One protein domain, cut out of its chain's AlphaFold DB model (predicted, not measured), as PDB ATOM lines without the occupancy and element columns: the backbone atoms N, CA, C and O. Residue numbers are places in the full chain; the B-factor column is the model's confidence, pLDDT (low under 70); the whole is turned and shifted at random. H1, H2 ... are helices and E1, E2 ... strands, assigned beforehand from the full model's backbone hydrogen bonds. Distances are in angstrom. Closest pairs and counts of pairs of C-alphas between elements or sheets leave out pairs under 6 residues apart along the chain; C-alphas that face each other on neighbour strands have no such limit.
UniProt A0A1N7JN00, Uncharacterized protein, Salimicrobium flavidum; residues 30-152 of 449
ATOM      1  N   PHE A  30     204.365 213.266 176.538       95.94
ATOM      2  CA  PHE A  30     204.444 214.033 177.779       95.94
ATOM      3  C   PHE A  30     203.373 213.602 178.787       95.94
ATOM      4  O   PHE A  30     203.691 213.403 179.954       95.94
ATOM      5  N   ARG A  31     202.128 213.378 178.340       92.38
ATOM      6  CA  ARG A  31     201.049 212.882 179.212       92.38
ATOM      7  C   ARG A  31     201.352 211.506 179.801       92.38
ATOM      8  O   ARG A  31     201.118 211.302 180.989       92.38
ATOM      9  N   LEU A  32     201.868 210.583 178.988       90.19
ATOM     10  CA  LEU A  32     202.262 209.249 179.453       90.19
ATOM     11  C   LEU A  32     203.388 209.332 180.487       90.19
ATOM     12  O   LEU A  32     203.292 208.712 181.542       90.19
ATOM     13  N   LEU A  33     204.409 210.151 180.220       91.06
ATOM     14  CA  LEU A  33     205.522 210.375 181.138       91.06
ATOM     15  C   LEU A  33     205.037 210.929 182.488       91.06
ATOM     16  O   LEU A  33     205.384 210.390 183.535       91.06
ATOM     17  N   THR A  34     204.201 211.975 182.476       88.19
ATOM     18  CA  THR A  34     203.658 212.550 183.715       88.19
ATOM     19  C   THR A  34     202.766 211.563 184.462       88.19
ATOM     20  O   THR A  34     202.844 211.492 185.683       88.19
ATOM     21  N   GLY A  35     201.972 210.759 183.744       84.81
ATOM     22  CA  GLY A  35     201.146 209.713 184.352       84.81
ATOM     23  C   GLY A  35     201.981 208.642 185.054       84.81
ATOM     24  O   GLY A  35     201.634 208.232 186.157       84.81
ATOM     25  N   MET A  36     203.116 208.248 184.467       82.69
ATOM     26  CA  MET A  36     204.045 207.289 185.073       82.69
ATOM     27  C   MET A  36     204.676 207.832 186.363       82.69
ATOM     28  O   MET A  36     204.783 207.100 187.343       82.69
ATOM     29  N   PHE A  37     205.056 209.115 186.398       83.12
ATOM     30  CA  PHE A  37     205.594 209.725 187.619       83.12
ATOM     31  C   PHE A  37     204.550 209.829 188.734       83.12
ATOM     32  O   PHE A  37     204.868 209.517 189.880       83.12
ATOM     33  N   THR A  38     203.308 210.203 188.413       80.12
ATOM     34  CA  THR A  38     202.220 210.219 189.403       80.12
ATOM     35  C   THR A  38     201.925 208.814 189.927       80.12
ATOM     36  O   THR A  38     201.819 208.639 191.136       80.12
ATOM     37  N   ALA A  39     201.863 207.806 189.051       76.50
ATOM     38  CA  ALA A  39     201.642 206.418 189.455       76.50
ATOM     39  C   ALA A  39     202.750 205.907 190.391       76.50
ATOM     40  O   ALA A  39     202.449 205.369 191.450       76.50
ATOM     41  N   ASN A  40     204.021 206.157 190.055       73.81
ATOM     42  CA  ASN A  40     205.146 205.763 190.907       73.81
ATOM     43  C   ASN A  40     205.108 206.444 192.281       73.81
ATOM     44  O   ASN A  40     205.389 205.789 193.280       73.81
ATOM     45  N   SER A  41     204.755 207.732 192.342       72.81
ATOM     46  CA  SER A  41     204.629 208.447 193.617       72.81
ATOM     47  C   SER A  41     203.522 207.855 194.490       72.81
ATOM     48  O   SER A  41     203.720 207.709 195.689       72.81
ATOM     49  N   ILE A  42     202.384 207.479 193.895       77.44
ATOM     50  CA  ILE A  42     201.276 206.835 194.615       77.44
ATOM     51  C   ILE A  42     201.714 205.467 195.150       77.44
ATOM     52  O   ILE A  42     201.532 205.191 196.329       77.44
ATOM     53  N   THR A  43     202.353 204.630 194.325       73.88
ATOM     54  CA  THR A  43     202.837 203.311 194.763       73.88
ATOM     55  C   THR A  43     203.888 203.418 195.869       73.88
ATOM     56  O   THR A  43     203.847 202.655 196.828       73.88
ATOM     57  N   GLN A  44     204.825 204.366 195.772       74.81
ATOM     58  CA  GLN A  44     205.821 204.589 196.825       74.81
ATOM     59  C   GLN A  44     205.183 205.070 198.133       74.81
ATOM     60  O   GLN A  44     205.573 204.598 199.202       74.81
ATOM     61  N   ASN A  45     204.193 205.963 198.051       82.62
ATOM     62  CA  ASN A  45     203.438 206.419 199.215       82.62
ATOM     63  C   ASN A  45     202.664 205.262 199.863       82.62
ATOM     64  O   ASN A  45     202.744 205.108 201.076       82.62
ATOM     65  N   ASP A  46     202.001 204.409 199.078       80.56
ATOM     66  CA  ASP A  46     201.259 203.242 199.577       80.56
ATOM     67  C   ASP A  46     202.172 202.218 200.271       80.56
ATOM     68  O   ASP A  46     201.904 201.793 201.395       80.56
ATOM     69  N   ILE A  47     203.312 201.874 199.658       76.44
ATOM     70  CA  ILE A  47     204.304 200.981 200.280       76.44
ATOM     71  C   ILE A  47     204.790 201.571 201.603       76.44
ATOM     72  O   ILE A  47     204.874 200.869 202.610       76.44
ATOM     73  N   SER A  48     205.100 202.866 201.611       83.81
ATOM     74  CA  SER A  48     205.585 203.507 202.822       83.81
ATOM     75  C   SER A  48     204.520 203.606 203.912       83.81
ATOM     76  O   SER A  48     204.875 203.462 205.078       83.81
ATOM     77  N   LEU A  49     203.259 203.863 203.560       91.56
ATOM     78  CA  LEU A  49     202.138 203.876 204.500       91.56
ATOM     79  C   LEU A  49     201.981 202.512 205.167       91.56
ATOM     80  O   LEU A  49     201.891 202.433 206.387       91.56
ATOM     81  N   LYS A  50     202.017 201.434 204.376       87.56
ATOM     82  CA  LYS A  50     201.948 200.054 204.875       87.56
ATOM     83  C   LYS A  50     203.082 199.743 205.844       87.56
ATOM     84  O   LYS A  50     202.857 199.119 206.877       87.56
ATOM     85  N   GLN A  51     204.302 200.163 205.514       81.31
ATOM     86  CA  GLN A  51     205.462 199.968 206.384       81.31
ATOM     87  C   GLN A  51     205.295 200.703 207.713       81.31
ATOM     88  O   GLN A  51     205.451 200.076 208.758       81.31
ATOM     89  N   GLU A  52     204.917 201.980 207.680       91.19
ATOM     90  CA  GLU A  52     204.747 202.763 208.905       91.19
ATOM     91  C   GLU A  52     203.600 202.230 209.770       91.19
ATOM     92  O   GLU A  52     203.759 202.053 210.973       91.19
ATOM     93  N   ALA A  53     202.464 201.891 209.157       92.88
ATOM     94  CA  ALA A  53     201.319 201.318 209.857       92.88
ATOM     95  C   ALA A  53     201.679 200.029 210.602       92.88
ATOM     96  O   ALA A  53     201.256 199.822 211.739       92.88
ATOM     97  N   ASN A  54     202.494 199.175 209.979       82.81
ATOM     98  CA  ASN A  54     202.986 197.962 210.620       82.81
ATOM     99  C   ASN A  54     203.941 198.276 211.778       82.81
ATOM    100  O   ASN A  54     203.838 197.631 212.815       82.81
ATOM    101  N   ILE A  55     204.831 199.265 211.634       86.31
ATOM    102  CA  ILE A  55     205.736 199.695 212.714       86.31
ATOM    103  C   ILE A  55     204.929 200.185 213.921       86.31
ATOM    104  O   ILE A  55     205.147 199.703 215.029       86.31
ATOM    105  N   ILE A  56     203.959 201.075 213.698       95.25
ATOM    106  CA  ILE A  56     203.063 201.601 214.740       95.25
ATOM    107  C   ILE A  56     202.363 200.459 215.471       95.25
ATOM    108  O   ILE A  56     202.344 200.411 216.700       95.25
ATOM    109  N   LEU A  57     201.809 199.510 214.715       94.62
ATOM    110  CA  LEU A  57     201.081 198.392 215.290       94.62
ATOM    111  C   LEU A  57     201.978 197.475 216.127       94.62
ATOM    112  O   LEU A  57     201.563 197.014 217.191       94.62
ATOM    113  N   THR A  58     203.200 197.222 215.660       86.69
ATOM    114  CA  THR A  58     204.205 196.465 216.407       86.69
ATOM    115  C   THR A  58     204.573 197.185 217.702       86.69
ATOM    116  O   THR A  58     204.522 196.560 218.756       86.69
ATOM    117  N   SER A  59     204.811 198.500 217.668       92.25
ATOM    118  CA  SER A  59     205.111 199.282 218.876       92.25
ATOM    119  C   SER A  59     203.967 199.275 219.893       92.25
ATOM    120  O   SER A  59     204.211 199.212 221.097       92.25
ATOM    121  N   ILE A  60     202.710 199.303 219.433       95.62
ATOM    122  CA  ILE A  60     201.552 199.141 220.323       95.62
ATOM    123  C   ILE A  60     201.538 197.736 220.933       95.62
ATOM    124  O   ILE A  60     201.333 197.595 222.136       95.62
ATOM    125  N   ARG A  61     201.762 196.697 220.122       91.38
ATOM    126  CA  ARG A  61     201.766 195.306 220.590       91.38
ATOM    127  C   ARG A  61     202.834 195.061 221.649       91.38
ATOM    128  O   ARG A  61     202.511 194.455 222.663       91.38
ATOM    129  N   GLU A  62     204.059 195.517 221.413       87.44
ATOM    130  CA  GLU A  62     205.176 195.375 222.353       87.44
ATOM    131  C   GLU A  62     204.824 196.008 223.703       87.44
ATOM    132  O   GLU A  62     204.784 195.317 224.719       87.44
ATOM    133  N   LYS A  63     204.421 197.285 223.701       93.94
ATOM    134  CA  LYS A  63     204.064 198.006 224.933       93.94
ATOM    135  C   LYS A  63     202.882 197.370 225.669       93.94
ATOM    136  O   LYS A  63     202.930 197.254 226.885       93.94
ATOM    137  N   ALA A  64     201.848 196.929 224.948       93.56
ATOM    138  CA  ALA A  64     200.660 196.299 225.534       93.56
ATOM    139  C   ALA A  64     200.937 194.922 226.170       93.56
ATOM    140  O   ALA A  64     200.162 194.463 227.009       93.56
ATOM    141  N   GLN A  65     202.006 194.239 225.748       88.50
ATOM    142  CA  GLN A  65     202.414 192.950 226.313       88.50
ATOM    143  C   GLN A  65     203.354 193.100 227.513       88.50
ATOM    144  O   GLN A  65     203.400 192.202 228.354       88.50
ATOM    145  N   GLU A  66     204.091 194.207 227.596       87.69
ATOM    146  CA  GLU A  66     205.035 194.484 228.681       87.69
ATOM    147  C   GLU A  66     204.365 195.143 229.888       87.69
ATOM    148  O   GLU A  66     204.627 194.769 231.033       87.69
ATOM    149  N   GLU A  67     203.494 196.121 229.646       93.81
ATOM    150  CA  GLU A  67     202.887 196.938 230.688       93.81
ATOM    151  C   GLU A  67     201.491 197.438 230.295       93.81
ATOM    152  O   GLU A  67     201.000 197.228 229.186       93.81
ATOM    153  N   GLU A  68     200.814 198.086 231.244       96.19
ATOM    154  CA  GLU A  68     199.588 198.818 230.941       96.19
ATOM    155  C   GLU A  68     199.889 199.856 229.854       96.19
ATOM    156  O   GLU A  68     200.778 200.701 230.003       96.19
ATOM    157  N   ILE A  69     199.145 199.790 228.752       97.19
ATOM    158  CA  ILE A  69     199.325 200.712 227.639       97.19
ATOM    159  C   ILE A  69     198.283 201.825 227.697       97.19
ATOM    160  O   ILE A  69     197.080 201.591 227.803       97.19
ATOM    161  N   ILE A  70     198.762 203.056 227.581       98.00
ATOM    162  CA  ILE A  70     197.982 204.280 227.462       98.00
ATOM    163  C   ILE A  70     198.194 204.818 226.049       98.00
ATOM    164  O   ILE A  70     199.261 205.345 225.726       98.00
ATOM    165  N   ILE A  71     197.161 204.691 225.222       97.81
ATOM    166  CA  ILE A  71     197.109 205.220 223.862       97.81
ATOM    167  C   ILE A  71     196.467 206.601 223.915       97.81
ATOM    168  O   ILE A  71     195.344 206.755 224.401       97.81
ATOM    169  N   ASN A  72     197.172 207.610 223.413       97.81
ATOM    170  CA  ASN A  72     196.716 208.992 223.408       97.81
ATOM    171  C   ASN A  72     196.894 209.610 222.017       97.81
ATOM    172  O   ASN A  72     198.011 209.640 221.509       97.81
ATOM    173  N   ILE A  73     195.814 210.125 221.431       96.75
ATOM    174  CA  ILE A  73     195.853 210.922 220.195       96.75
ATOM    175  C   ILE A  73     195.611 212.364 220.615       96.75
ATOM    176  O   ILE A  73     194.526 212.693 221.104       96.75
ATOM    177  N   ILE A  74     196.653 213.188 220.501       92.69
ATOM    178  CA  ILE A  74     196.600 214.609 220.875       92.69
ATOM    179  C   ILE A  74     196.006 215.428 219.730       92.69
ATOM    180  O   ILE A  74     195.200 216.323 219.965       92.69
ATOM    181  N   ASP A  75     196.414 215.096 218.513       92.94
ATOM    182  CA  ASP A  75     195.970 215.652 217.244       92.94
ATOM    183  C   ASP A  75     196.097 214.562 216.170       92.94
ATOM    184  O   ASP A  75     196.553 213.451 216.441       92.94
ATOM    185  N   ASP A  76     195.662 214.860 214.952       93.19
ATOM    186  CA  ASP A  76     195.747 213.945 213.817       93.19
ATOM    187  C   ASP A  76     197.190 213.594 213.416       93.19
ATOM    188  O   ASP A  76     197.394 212.568 212.770       93.19
ATOM    189  N   GLU A  77     198.187 214.374 213.838       94.19
ATOM    190  CA  GLU A  77     199.618 214.185 213.557       94.19
ATOM    191  C   GLU A  77     200.391 213.485 214.695       94.19
ATOM    192  O   GLU A  77     201.591 213.259 214.551       94.19
ATOM    193  N   SER A  78     199.742 213.114 215.805       94.06
ATOM    194  CA  SER A  78     200.430 212.578 216.991       94.06
ATOM    195  C   SER A  78     199.709 211.373 217.590       94.06
ATOM    196  O   SER A  78     198.587 211.483 218.094       94.06
ATOM    197  N   LEU A  79     200.402 210.232 217.659       96.81
ATOM    198  CA  LEU A  79     199.925 209.029 218.346       96.81
ATOM    199  C   LEU A  79     200.921 208.625 219.415       96.81
ATOM    200  O   LEU A  79     201.988 208.099 219.118       96.81
ATOM    201  N   LEU A  80     200.551 208.824 220.674       97.50
ATOM    202  CA  LEU A  80     201.391 208.454 221.798       97.50
ATOM    203  C   LEU A  80     200.987 207.090 222.360       97.50
ATOM    204  O   LEU A  80     199.822 206.875 222.689       97.50
ATOM    205  N   ALA A  81     201.968 206.219 222.582       96.75
ATOM    206  CA  ALA A  81     201.840 205.025 223.410       96.75
ATOM    207  C   ALA A  81     202.762 205.161 224.629       96.75
ATOM    208  O   ALA A  81     203.984 205.255 224.501       96.75
ATOM    209  N   ASN A  82     202.179 205.229 225.827       96.69
ATOM    210  CA  ASN A  82     202.903 205.477 227.082       96.69
ATOM    211  C   ASN A  82     203.763 206.753 227.047       96.69
ATOM    212  O   ASN A  82     204.865 206.800 227.588       96.69
ATOM    213  N   LYS A  83     203.213 207.825 226.454       95.94
ATOM    214  CA  LYS A  83     203.843 209.151 226.263       95.94
ATOM    215  C   LYS A  83     204.971 209.199 225.224       95.94
ATOM    216  O   LYS A  83     205.547 210.268 225.042       95.94
ATOM    217  N   GLU A  84     205.285 208.091 224.562       95.75
ATOM    218  CA  GLU A  84     206.206 208.067 223.426       95.75
ATOM    219  C   GLU A  84     205.416 208.188 222.127       95.75
ATOM    220  O   GLU A  84     204.443 207.462 221.945       95.75
ATOM    221  N   ASP A  85     205.841 209.085 221.239       96.25
ATOM    222  CA  ASP A  85     205.241 209.214 219.916       96.25
ATOM    223  C   ASP A  85     205.686 208.069 219.008       96.25
ATOM    224  O   ASP A  85     206.881 207.863 218.765       96.25
ATOM    225  N   ILE A  86     204.708 207.300 218.541       96.00
ATOM    226  CA  ILE A  86     204.920 206.149 217.668       96.00
ATOM    227  C   ILE A  86     204.597 206.469 216.206       96.00
ATOM    228  O   ILE A  86     204.923 205.658 215.342       96.00
ATOM    229  N   LEU A  87     204.043 207.650 215.901       93.38
ATOM    230  CA  LEU A  87     203.888 208.142 214.530       93.38
ATOM    231  C   LEU A  87     205.176 208.865 214.101       93.38
ATOM    232  O   LEU A  87     205.272 210.085 214.095       93.38
ATOM    233  N   ARG A  88     206.223 208.094 213.786       86.38
ATOM    234  CA  ARG A  88     207.587 208.635 213.624       86.38
ATOM    235  C   ARG A  88     207.816 209.351 212.296       86.38
ATOM    236  O   ARG A  88     208.783 210.106 212.168       86.38
ATOM    237  N   LYS A  89     206.993 209.072 211.287       89.00
ATOM    238  CA  LYS A  89     207.164 209.609 209.940       89.00
ATOM    239  C   LYS A  89     206.341 210.875 209.699       89.00
ATOM    240  O   LYS A  89     205.115 210.837 209.682       89.00
ATOM    241  N   ASP A  90     207.047 211.953 209.351       91.62
ATOM    242  CA  ASP A  90     206.448 213.213 208.906       91.62
ATOM    243  C   ASP A  90     205.480 213.022 207.723       91.62
ATOM    244  O   ASP A  90     205.744 212.268 206.776       91.62
ATOM    245  N   GLY A  91     204.395 213.801 207.727       92.75
ATOM    246  CA  GLY A  91     203.430 213.846 206.628       92.75
ATOM    247  C   GLY A  91     202.431 212.691 206.626       92.75
ATOM    248  O   GLY A  91     201.826 212.416 205.586       92.75
ATOM    249  N   LEU A  92     202.262 212.025 207.765       95.19
ATOM    250  CA  LEU A  92     201.199 211.065 208.016       95.19
ATOM    251  C   LEU A  92     200.241 211.622 209.057       95.19
ATOM    252  O   LEU A  92     200.662 212.302 209.985       95.19
ATOM    253  N   ILE A  93     198.966 211.302 208.886       96.19
ATOM    254  CA  ILE A  93     197.906 211.640 209.826       96.19
ATOM    255  C   ILE A  93     197.050 210.414 210.116       96.19
ATOM    256  O   ILE A  93     196.872 209.537 209.262       96.19
ATOM    257  N   ILE A  94     196.480 210.358 211.309       96.50
ATOM    258  CA  ILE A  94     195.456 209.387 211.671       96.50
ATOM    259  C   ILE A  94     194.109 210.016 211.351       96.50
ATOM    260  O   ILE A  94     193.821 211.131 211.765       96.50
ATOM    261  N   THR A  95     193.265 209.303 210.610       97.06
ATOM    262  CA  THR A  95     191.909 209.781 210.276       97.06
ATOM    263  C   THR A  95     190.821 209.004 211.005       97.06
ATOM    264  O   THR A  95     189.700 209.488 211.170       97.06
ATOM    265  N   TYR A  96     191.160 207.804 211.476       97.81
ATOM    266  CA  TYR A  96     190.298 206.960 212.285       97.81
ATOM    267  C   TYR A  96     191.140 206.109 213.228       97.81
ATOM    268  O   TYR A  96     192.153 205.538 212.821       97.81
ATOM    269  N   PHE A  97     190.690 205.984 214.472       97.81
ATOM    270  CA  PHE A  97     191.271 205.063 215.437       97.81
ATOM    271  C   PHE A  97     190.172 204.430 216.281       97.81
ATOM    272  O   PHE A  97     189.244 205.096 216.732       97.81
ATOM    273  N   HIS A  98     190.268 203.132 216.501       98.00
ATOM    274  CA  HIS A  98     189.340 202.351 217.292       98.00
ATOM    275  C   HIS A  98     190.136 201.386 218.150       98.00
ATOM    276  O   HIS A  98     190.927 200.610 217.618       98.00
ATOM    277  N   ALA A  99     189.906 201.428 219.457       97.69
ATOM    278  CA  ALA A  99     190.471 200.478 220.398       97.69
ATOM    279  C   ALA A  99     189.372 199.870 221.265       97.69
ATOM    280  O   ALA A  99     188.398 200.534 221.627       97.69
ATOM    281  N   GLU A 100     189.550 198.594 221.578       97.75
ATOM    282  CA  GLU A 100     188.597 197.788 222.318       97.75
ATOM    283  C   GLU A 100     189.350 196.822 223.240       97.75
ATOM    284  O   GLU A 100     190.192 196.052 222.775       97.75
ATOM    285  N   ASN A 101     189.020 196.820 224.530       97.62
ATOM    286  CA  ASN A 101     189.523 195.835 225.484       97.62
ATOM    287  C   ASN A 101     188.515 194.709 225.629       97.62
ATOM    288  O   ASN A 101     187.322 194.941 225.844       97.62
ATOM    289  N   ARG A 102     189.001 193.472 225.578       95.19
ATOM    290  CA  ARG A 102     188.197 192.274 225.796       95.19
ATOM    291  C   ARG A 102     188.762 191.421 226.912       95.19
ATOM    292  O   ARG A 102     189.968 191.210 226.996       95.19
ATOM    293  N   LYS A 103     187.883 190.801 227.695       94.12
ATOM    294  CA  LYS A 103     188.255 189.761 228.662       94.12
ATOM    295  C   LYS A 103     187.274 188.612 228.564       94.12
ATOM    296  O   LYS A 103     186.067 188.814 228.605       94.12
ATOM    297  N   ASN A 104     187.789 187.399 228.368       90.25
ATOM    298  CA  ASN A 104     186.971 186.200 228.138       90.25
ATOM    299  C   ASN A 104     185.956 186.348 226.982       90.25
ATOM    300  O   ASN A 104     184.880 185.758 227.010       90.25
ATOM    301  N   GLY A 105     186.302 187.144 225.964       86.00
ATOM    302  CA  GLY A 105     185.451 187.409 224.800       86.00
ATOM    303  C   GLY A 105     184.378 188.485 225.003       86.00
ATOM    304  O   GLY A 105     183.698 188.817 224.035       86.00
ATOM    305  N   GLU A 106     184.239 189.048 226.205       93.19
ATOM    306  CA  GLU A 106     183.343 190.177 226.476       93.19
ATOM    307  C   GLU A 106     184.082 191.508 226.325       93.19
ATOM    308  O   GLU A 106     185.241 191.621 226.727       93.19
ATOM    309  N   VAL A 107     183.402 192.503 225.753       96.12
ATOM    310  CA  VAL A 107     183.912 193.872 225.581       96.12
ATOM    311  C   VAL A 107     183.846 194.603 226.918       96.12
ATOM    312  O   VAL A 107     182.762 194.742 227.485       96.12
ATOM    313  N   LEU A 108     184.995 195.048 227.421       95.56
ATOM    314  CA  LEU A 108     185.108 195.786 228.679       95.56
ATOM    315  C   LEU A 108     185.057 197.296 228.459       95.56
ATOM    316  O   LEU A 108     184.313 197.990 229.151       95.56
ATOM    317  N   ASP A 109     185.825 197.778 227.486       97.00
ATOM    318  CA  ASP A 109     185.866 199.179 227.079       97.00
ATOM    319  C   ASP A 109     186.037 199.264 225.559       97.00
ATOM    320  O   ASP A 109     186.694 198.418 224.952       97.00
ATOM    321  N   GLU A 110     185.425 200.268 224.943       97.62
ATOM    322  CA  GLU A 110     185.470 200.515 223.500       97.62
ATOM    323  C   GLU A 110     185.485 202.023 223.275       97.62
ATOM    324  O   GLU A 110     184.604 202.749 223.749       97.62
ATOM    325  N   LYS A 111     186.456 202.506 222.501       97.69
ATOM    326  CA  LYS A 111     186.523 203.918 222.137       97.69
ATOM    327  C   LYS A 111     186.933 204.092 220.687       97.69
ATOM    328  O   LYS A 111     187.810 203.399 220.176       97.69
ATOM    329  N   LYS A 112     186.297 205.062 220.037       97.50
ATOM    330  CA  LYS A 112     186.579 205.484 218.664       97.50
ATOM    331  C   LYS A 112     187.026 206.935 218.673       97.50
ATOM    332  O   LYS A 112     186.608 207.686 219.548       97.50
ATOM    333  N   TRP A 113     187.865 207.278 217.711       97.50
ATOM    334  CA  TRP A 113     188.315 208.623 217.410       97.50
ATOM    335  C   TRP A 113     188.273 208.850 215.904       97.50
ATOM    336  O   TRP A 113     188.528 207.935 215.111       97.50
ATOM    337  N   GLN A 114     187.921 210.072 215.524       95.62
ATOM    338  CA  GLN A 114     187.869 210.556 214.148       95.62
ATOM    339  C   GLN A 114     188.521 211.940 214.081       95.62
ATOM    340  O   GLN A 114     188.535 212.653 215.078       95.62
ATOM    341  N   GLU A 115     188.990 212.322 212.890       83.12
ATOM    342  CA  GLU A 115     189.772 213.540 212.565       83.12
ATOM    343  C   GLU A 115     189.164 214.899 213.021       83.12
ATOM    344  O   GLU A 115     189.761 215.949 212.825       83.12
ATOM    345  N   GLU A 116     187.988 214.923 213.648       85.88
ATOM    346  CA  GLU A 116     187.334 216.137 214.166       85.88
ATOM    347  C   GLU A 116     187.216 216.163 215.704       85.88
ATOM    348  O   GLU A 116     186.630 217.090 216.266       85.88
ATOM    349  N   GLU A 117     187.742 215.153 216.400       87.94
ATOM    350  CA  GLU A 117     187.645 215.028 217.855       87.94
ATOM    351  C   GLU A 117     188.902 215.549 218.573       87.94
ATOM    352  O   GLU A 117     190.024 215.178 218.239       87.94
ATOM    353  N   ASP A 118     188.703 216.359 219.622       85.56
ATOM    354  CA  ASP A 118     189.768 217.117 220.307       85.56
ATOM    355  C   ASP A 118     190.873 216.261 220.954       85.56
ATOM    356  O   ASP A 118     191.978 216.751 221.159       85.56
ATOM    357  N   SER A 119     190.570 215.032 221.388       90.88
ATOM    358  CA  SER A 119     191.578 214.106 221.926       90.88
ATOM    359  C   SER A 119     191.020 212.697 222.096       90.88
ATOM    360  O   SER A 119     189.854 212.499 222.455       90.88
ATOM    361  N   PHE A 120     191.883 211.703 221.925       96.69
ATOM    362  CA  PHE A 120     191.608 210.317 222.276       96.69
ATOM    363  C   PHE A 120     192.504 209.898 223.427       96.69
ATOM    364  O   PHE A 120     193.695 210.159 223.410       96.69
ATOM    365  N   LEU A 121     191.944 209.186 224.396       97.00
ATOM    366  CA  LEU A 121     192.708 208.543 225.460       97.00
ATOM    367  C   LEU A 121     192.059 207.196 225.729       97.00
ATOM    368  O   LEU A 121     190.847 207.161 225.979       97.00
ATOM    369  N   PHE A 122     192.846 206.134 225.657       97.94
ATOM    370  CA  PHE A 122     192.415 204.763 225.868       97.94
ATOM    371  C   PHE A 122     193.488 204.006 226.642       97.94
ATOM    372  O   PHE A 122     194.675 204.164 226.367       97.94
ATOM    373  N   THR A 123     193.068 203.202 227.609       97.69
ATOM    374  CA  THR A 123     193.964 202.453 228.491       97.69
ATOM    375  C   THR A 123     193.643 200.974 228.372       97.69
ATOM    376  O   THR A 123     192.471 200.610 228.347       97.69
ATOM    377  N   SER A 124     194.662 200.122 228.309       96.94
ATOM    378  CA  SER A 124     194.507 198.668 228.280       96.94
ATOM    379  C   SER A 124     195.454 198.011 229.272       96.94
ATOM    380  O   SER A 124     196.656 198.288 229.268       96.94
ATOM    381  N   GLU A 125     194.910 197.162 230.143       96.19
ATOM    382  CA  GLU A 125     195.723 196.361 231.055       96.19
ATOM    383  C   GLU A 125     196.365 195.187 230.307       96.19
ATOM    384  O   GLU A 125     195.741 194.575 229.444       96.19
ATOM    385  N   VAL A 126     197.553 194.758 230.742       93.69
ATOM    386  CA  VAL A 126     198.254 193.577 230.191       93.69
ATOM    387  C   VAL A 126     197.383 192.309 230.204       93.69
ATOM    388  O   VAL A 126     197.564 191.409 229.388       93.69
ATOM    389  N   SER A 127     196.422 192.214 231.133       91.88
ATOM    390  CA  SER A 127     195.519 191.059 231.246       91.88
ATOM    391  C   SER A 127     194.347 191.054 230.262       91.88
ATOM    392  O   SER A 127     193.571 190.093 230.226       91.88
ATOM    393  N   GLU A 128     194.187 192.122 229.487       94.31
ATOM    394  CA  GLU A 128     193.081 192.327 228.564       94.31
ATOM    395  C   GLU A 128     193.543 192.119 227.122       94.31
ATOM    396  O   GLU A 128     194.665 192.429 226.738       94.31
ATOM    397  N   THR A 129     192.661 191.561 226.300       93.31
ATOM    398  CA  THR A 129     192.893 191.462 224.862       93.31
ATOM    399  C   THR A 129     192.563 192.802 224.225       93.31
ATOM    400  O   THR A 129     191.398 193.195 224.197       93.31
ATOM    401  N   LEU A 130     193.572 193.469 223.679       97.06
ATOM    402  CA  LEU A 130     193.452 194.757 223.010       97.06
ATOM    403  C   LEU A 130     193.232 194.553 221.507       97.06
ATOM    404  O   LEU A 130     194.123 194.097 220.791       97.06
ATOM    405  N   ALA A 131     192.048 194.892 221.008       95.31
ATOM    406  CA  ALA A 131     191.756 194.946 219.580       95.31
ATOM    407  C   ALA A 131     191.845 196.393 219.084       95.31
ATOM    408  O   ALA A 131     191.256 197.294 219.673       95.31
ATOM    409  N   ILE A 132     192.579 196.611 217.995       97.12
ATOM    410  CA  ILE A 132     192.809 197.932 217.407       97.12
ATOM    411  C   ILE A 132     192.432 197.895 215.932       97.12
ATOM    412  O   ILE A 132     192.760 196.941 215.227       97.12
ATOM    413  N   ASN A 133     191.774 198.947 215.459       96.50
ATOM    414  CA  ASN A 133     191.644 199.272 214.045       96.50
ATOM    415  C   ASN A 133     192.005 200.749 213.853       96.50
ATOM    416  O   ASN A 133     191.495 201.602 214.575       96.50
ATOM    417  N   MET A 134     192.872 201.059 212.897       97.44
ATOM    418  CA  MET A 134     193.256 202.431 212.589       97.44
ATOM    419  C   MET A 134     193.367 202.664 211.085       97.44
ATOM    420  O   MET A 134     193.733 201.771 210.321       97.44
ATOM    421  N   THR A 135     193.092 203.897 210.667       97.38
ATOM    422  CA  THR A 135     193.319 204.366 209.301       97.38
ATOM    423  C   THR A 135     194.374 205.460 209.312       97.38
ATOM    424  O   THR A 135     194.176 206.519 209.909       97.38
ATOM    425  N   ILE A 136     195.488 205.204 208.626       96.50
ATOM    426  CA  ILE A 136     196.573 206.165 208.419       96.50
ATOM    427  C   ILE A 136     196.440 206.732 207.017       96.50
ATOM    428  O   ILE A 136     196.224 205.997 206.055       96.50
ATOM    429  N   THR A 137     196.552 208.044 206.893       95.69
ATOM    430  CA  THR A 137     196.434 208.764 205.628       95.69
ATOM    431  C   THR A 137     197.671 209.633 205.444       95.69
ATOM    432  O   THR A 137     198.248 210.115 206.414       95.69
ATOM    433  N   THR A 138     198.116 209.849 204.209       94.38
ATOM    434  CA  THR A 138     199.098 210.910 203.952       94.38
ATOM    435  C   THR A 138     198.484 212.277 204.267       94.38
ATOM    436  O   THR A 138     197.291 212.489 204.054       94.38
ATOM    437  N   ALA A 139     199.289 213.241 204.711       93.31
ATOM    438  CA  ALA A 139     198.820 214.590 205.044       93.31
ATOM    439  C   ALA A 139     198.148 215.307 203.851       93.31
ATOM    440  O   ALA A 139     197.250 216.128 204.020       93.31
ATOM    441  N   ASP A 140     198.534 214.963 202.616       92.62
ATOM    442  CA  ASP A 140     197.899 215.466 201.389       92.62
ATOM    443  C   ASP A 140     196.608 214.720 200.997       92.62
ATOM    444  O   ASP A 140     195.991 215.043 199.978       92.62
ATOM    445  N   ARG A 141     196.205 213.720 201.790       93.19
ATOM    446  CA  ARG A 141     195.046 212.841 201.587       93.19
ATOM    447  C   ARG A 141     195.045 212.091 200.251       93.19
ATOM    448  O   ARG A 141     193.990 211.688 199.763       93.19
ATOM    449  N   SER A 142     196.216 211.900 199.644       89.69
ATOM    450  CA  SER A 142     196.358 211.167 198.382       89.69
ATOM    451  C   SER A 142     196.264 209.650 198.544       89.69
ATOM    452  O   SER A 142     195.967 208.953 197.572       89.69
ATOM    453  N   SER A 143     196.534 209.114 199.735       90.75
ATOM    454  CA  SER A 143     196.516 207.673 200.014       90.75
ATOM    455  C   SER A 143     196.108 207.398 201.460       90.75
ATOM    456  O   SER A 143     196.465 208.164 202.355       90.75
ATOM    457  N   ASN A 144     195.369 206.310 201.682       95.25
ATOM    458  CA  ASN A 144     194.993 205.827 203.006       95.25
ATOM    459  C   ASN A 144     195.292 204.330 203.131       95.25
ATOM    460  O   ASN A 144     195.365 203.612 202.137       95.25
ATOM    461  N   TYR A 145     195.492 203.876 204.361       95.62
ATOM    462  CA  TYR A 145     195.726 202.480 204.681       95.62
ATOM    463  C   TYR A 145     195.024 202.135 205.992       95.62
ATOM    464  O   TYR A 145     195.236 202.800 207.007       95.62
ATOM    465  N   GLU A 146     194.168 201.116 205.951       95.81
ATOM    466  CA  GLU A 146     193.466 200.586 207.119       95.81
ATOM    467  C   GLU A 146     194.210 199.354 207.634       95.81
ATOM    468  O   GLU A 146     194.554 198.453 206.866       95.81
ATOM    469  N   ILE A 147     194.466 199.318 208.938       94.44
ATOM    470  CA  ILE A 147     195.127 198.197 209.597       94.44
ATOM    471  C   ILE A 147     194.377 197.825 210.871       94.44
ATOM    472  O   ILE A 147     193.979 198.684 211.657       94.44
ATOM    473  N   SER A 148     194.221 196.522 211.093       92.19
ATOM    474  CA  SER A 148     193.598 195.972 212.293       92.19
ATOM    475  C   SER A 148     194.488 194.931 212.961       92.19
ATOM    476  O   SER A 148     195.146 194.147 212.273       92.19
ATOM    477  N   SER A 149     194.466 194.859 214.290       91.44
ATOM    478  CA  SER A 149     195.149 193.806 215.042       91.44
ATOM    479  C   SER A 149     194.453 193.461 216.339       91.44
ATOM    480  O   SER A 149     193.663 194.237 216.868       91.44
ATOM    481  N   VAL A 150     194.795 192.287 216.857       91.25
ATOM    482  CA  VAL A 150     194.370 191.806 218.166       91.25
ATOM    483  C   VAL A 150     195.624 191.408 218.930       91.25
ATOM    484  O   VAL A 150     196.356 190.513 218.506       91.25
ATOM    485  N   VAL A 151     195.881 192.090 220.039       91.19
ATOM    486  CA  VAL A 151     196.943 191.778 220.990       91.19
ATOM    487  C   VAL A 151     196.312 190.959 222.117       91.19
ATOM    488  O   VAL A 151     195.460 191.483 222.831       91.19
ATOM    489  N   PRO A 152     196.639 189.664 222.253       87.56
ATOM    490  CA  PRO A 152     196.055 188.834 223.298       87.56
ATOM    491  C   PRO A 152     196.567 189.265 224.675       87.56
ATOM    492  O   PRO A 152     197.771 189.458 224.843       87.56
TER     493      PRO A 152
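AT A GLANCE: This is residues 30 to 152 of the 449 residues of an uncharacterized protein of Salimicrobium flavidum (UniProt A0A1N7JN00). A long helix, H1, runs along a small sandwich of two antiparallel sheets, and its residues 30 to 40 stick out beyond the body as a free arm. A twisted sheet, E4 E3 E6 E7, partly faces a smaller one, E2 E1 E5. The printed part has 123 residues, with H1 followed by E1 to E7, and is mixed, helices and strands. It is only just compact, close to loose, with a radius of gyration of the C-alphas of 16.2 A and spans of 59 by 27 by 24 A.

IN THESE COORDINATES: H1, residues 30 to 66, runs 54.5 A from C-alpha 30 at (204.444, 214.033, 177.779). E1 is residues 69 to 75, E2 78 to 81, E3 92 to 103 (32.4 A), E4 106 to 114 (24.2 A), E5 120 to 124, E6 129 to 138 (29.2 A) and E7 144 to 151, ending at C-alpha 151 at (196.943, 191.778, 220.990). E3 bends by 64 degrees at residue 95 and E4 by 54 degrees at residue 109.

HOW THE PARTS SIT: In the larger sheet these backbone atoms are within hydrogen-bond range: N 98 and O 133 of the antiparallel neighbours E3 and E6 at 2.7 A, N 108 and O 101 of the hairpin E3 and E4 at 2.8 A, and N 132 and O 149 of the hairpin E6 and E7 at 2.8 A. In the smaller, N 71 and O 122 of E1 and E5 are 2.8 A apart, N 80 and O 72 of the hairpin E1 and E2 2.8 A. The two sheets form a sandwich, two sheets face to face: the parts that face each other are 9.7 A apart centre to centre, and the best planes of these parts are 14 degrees apart. H1 is on the larger sheet at a height of 8.2 A, along E6 at 25 degrees on the local plane; its closest C-alphas to E7 are Arg 61 and Val 151, 6.0 A. Every O i to N i+4 pair in H1 is within hydrogen-bond range.

THE WHOLE: The farthest C-alphas, Phe 30 and Asn 104, are 60.1 A apart. The printed part has no cut and no long link; no printed residue is under 70 in pLDDT.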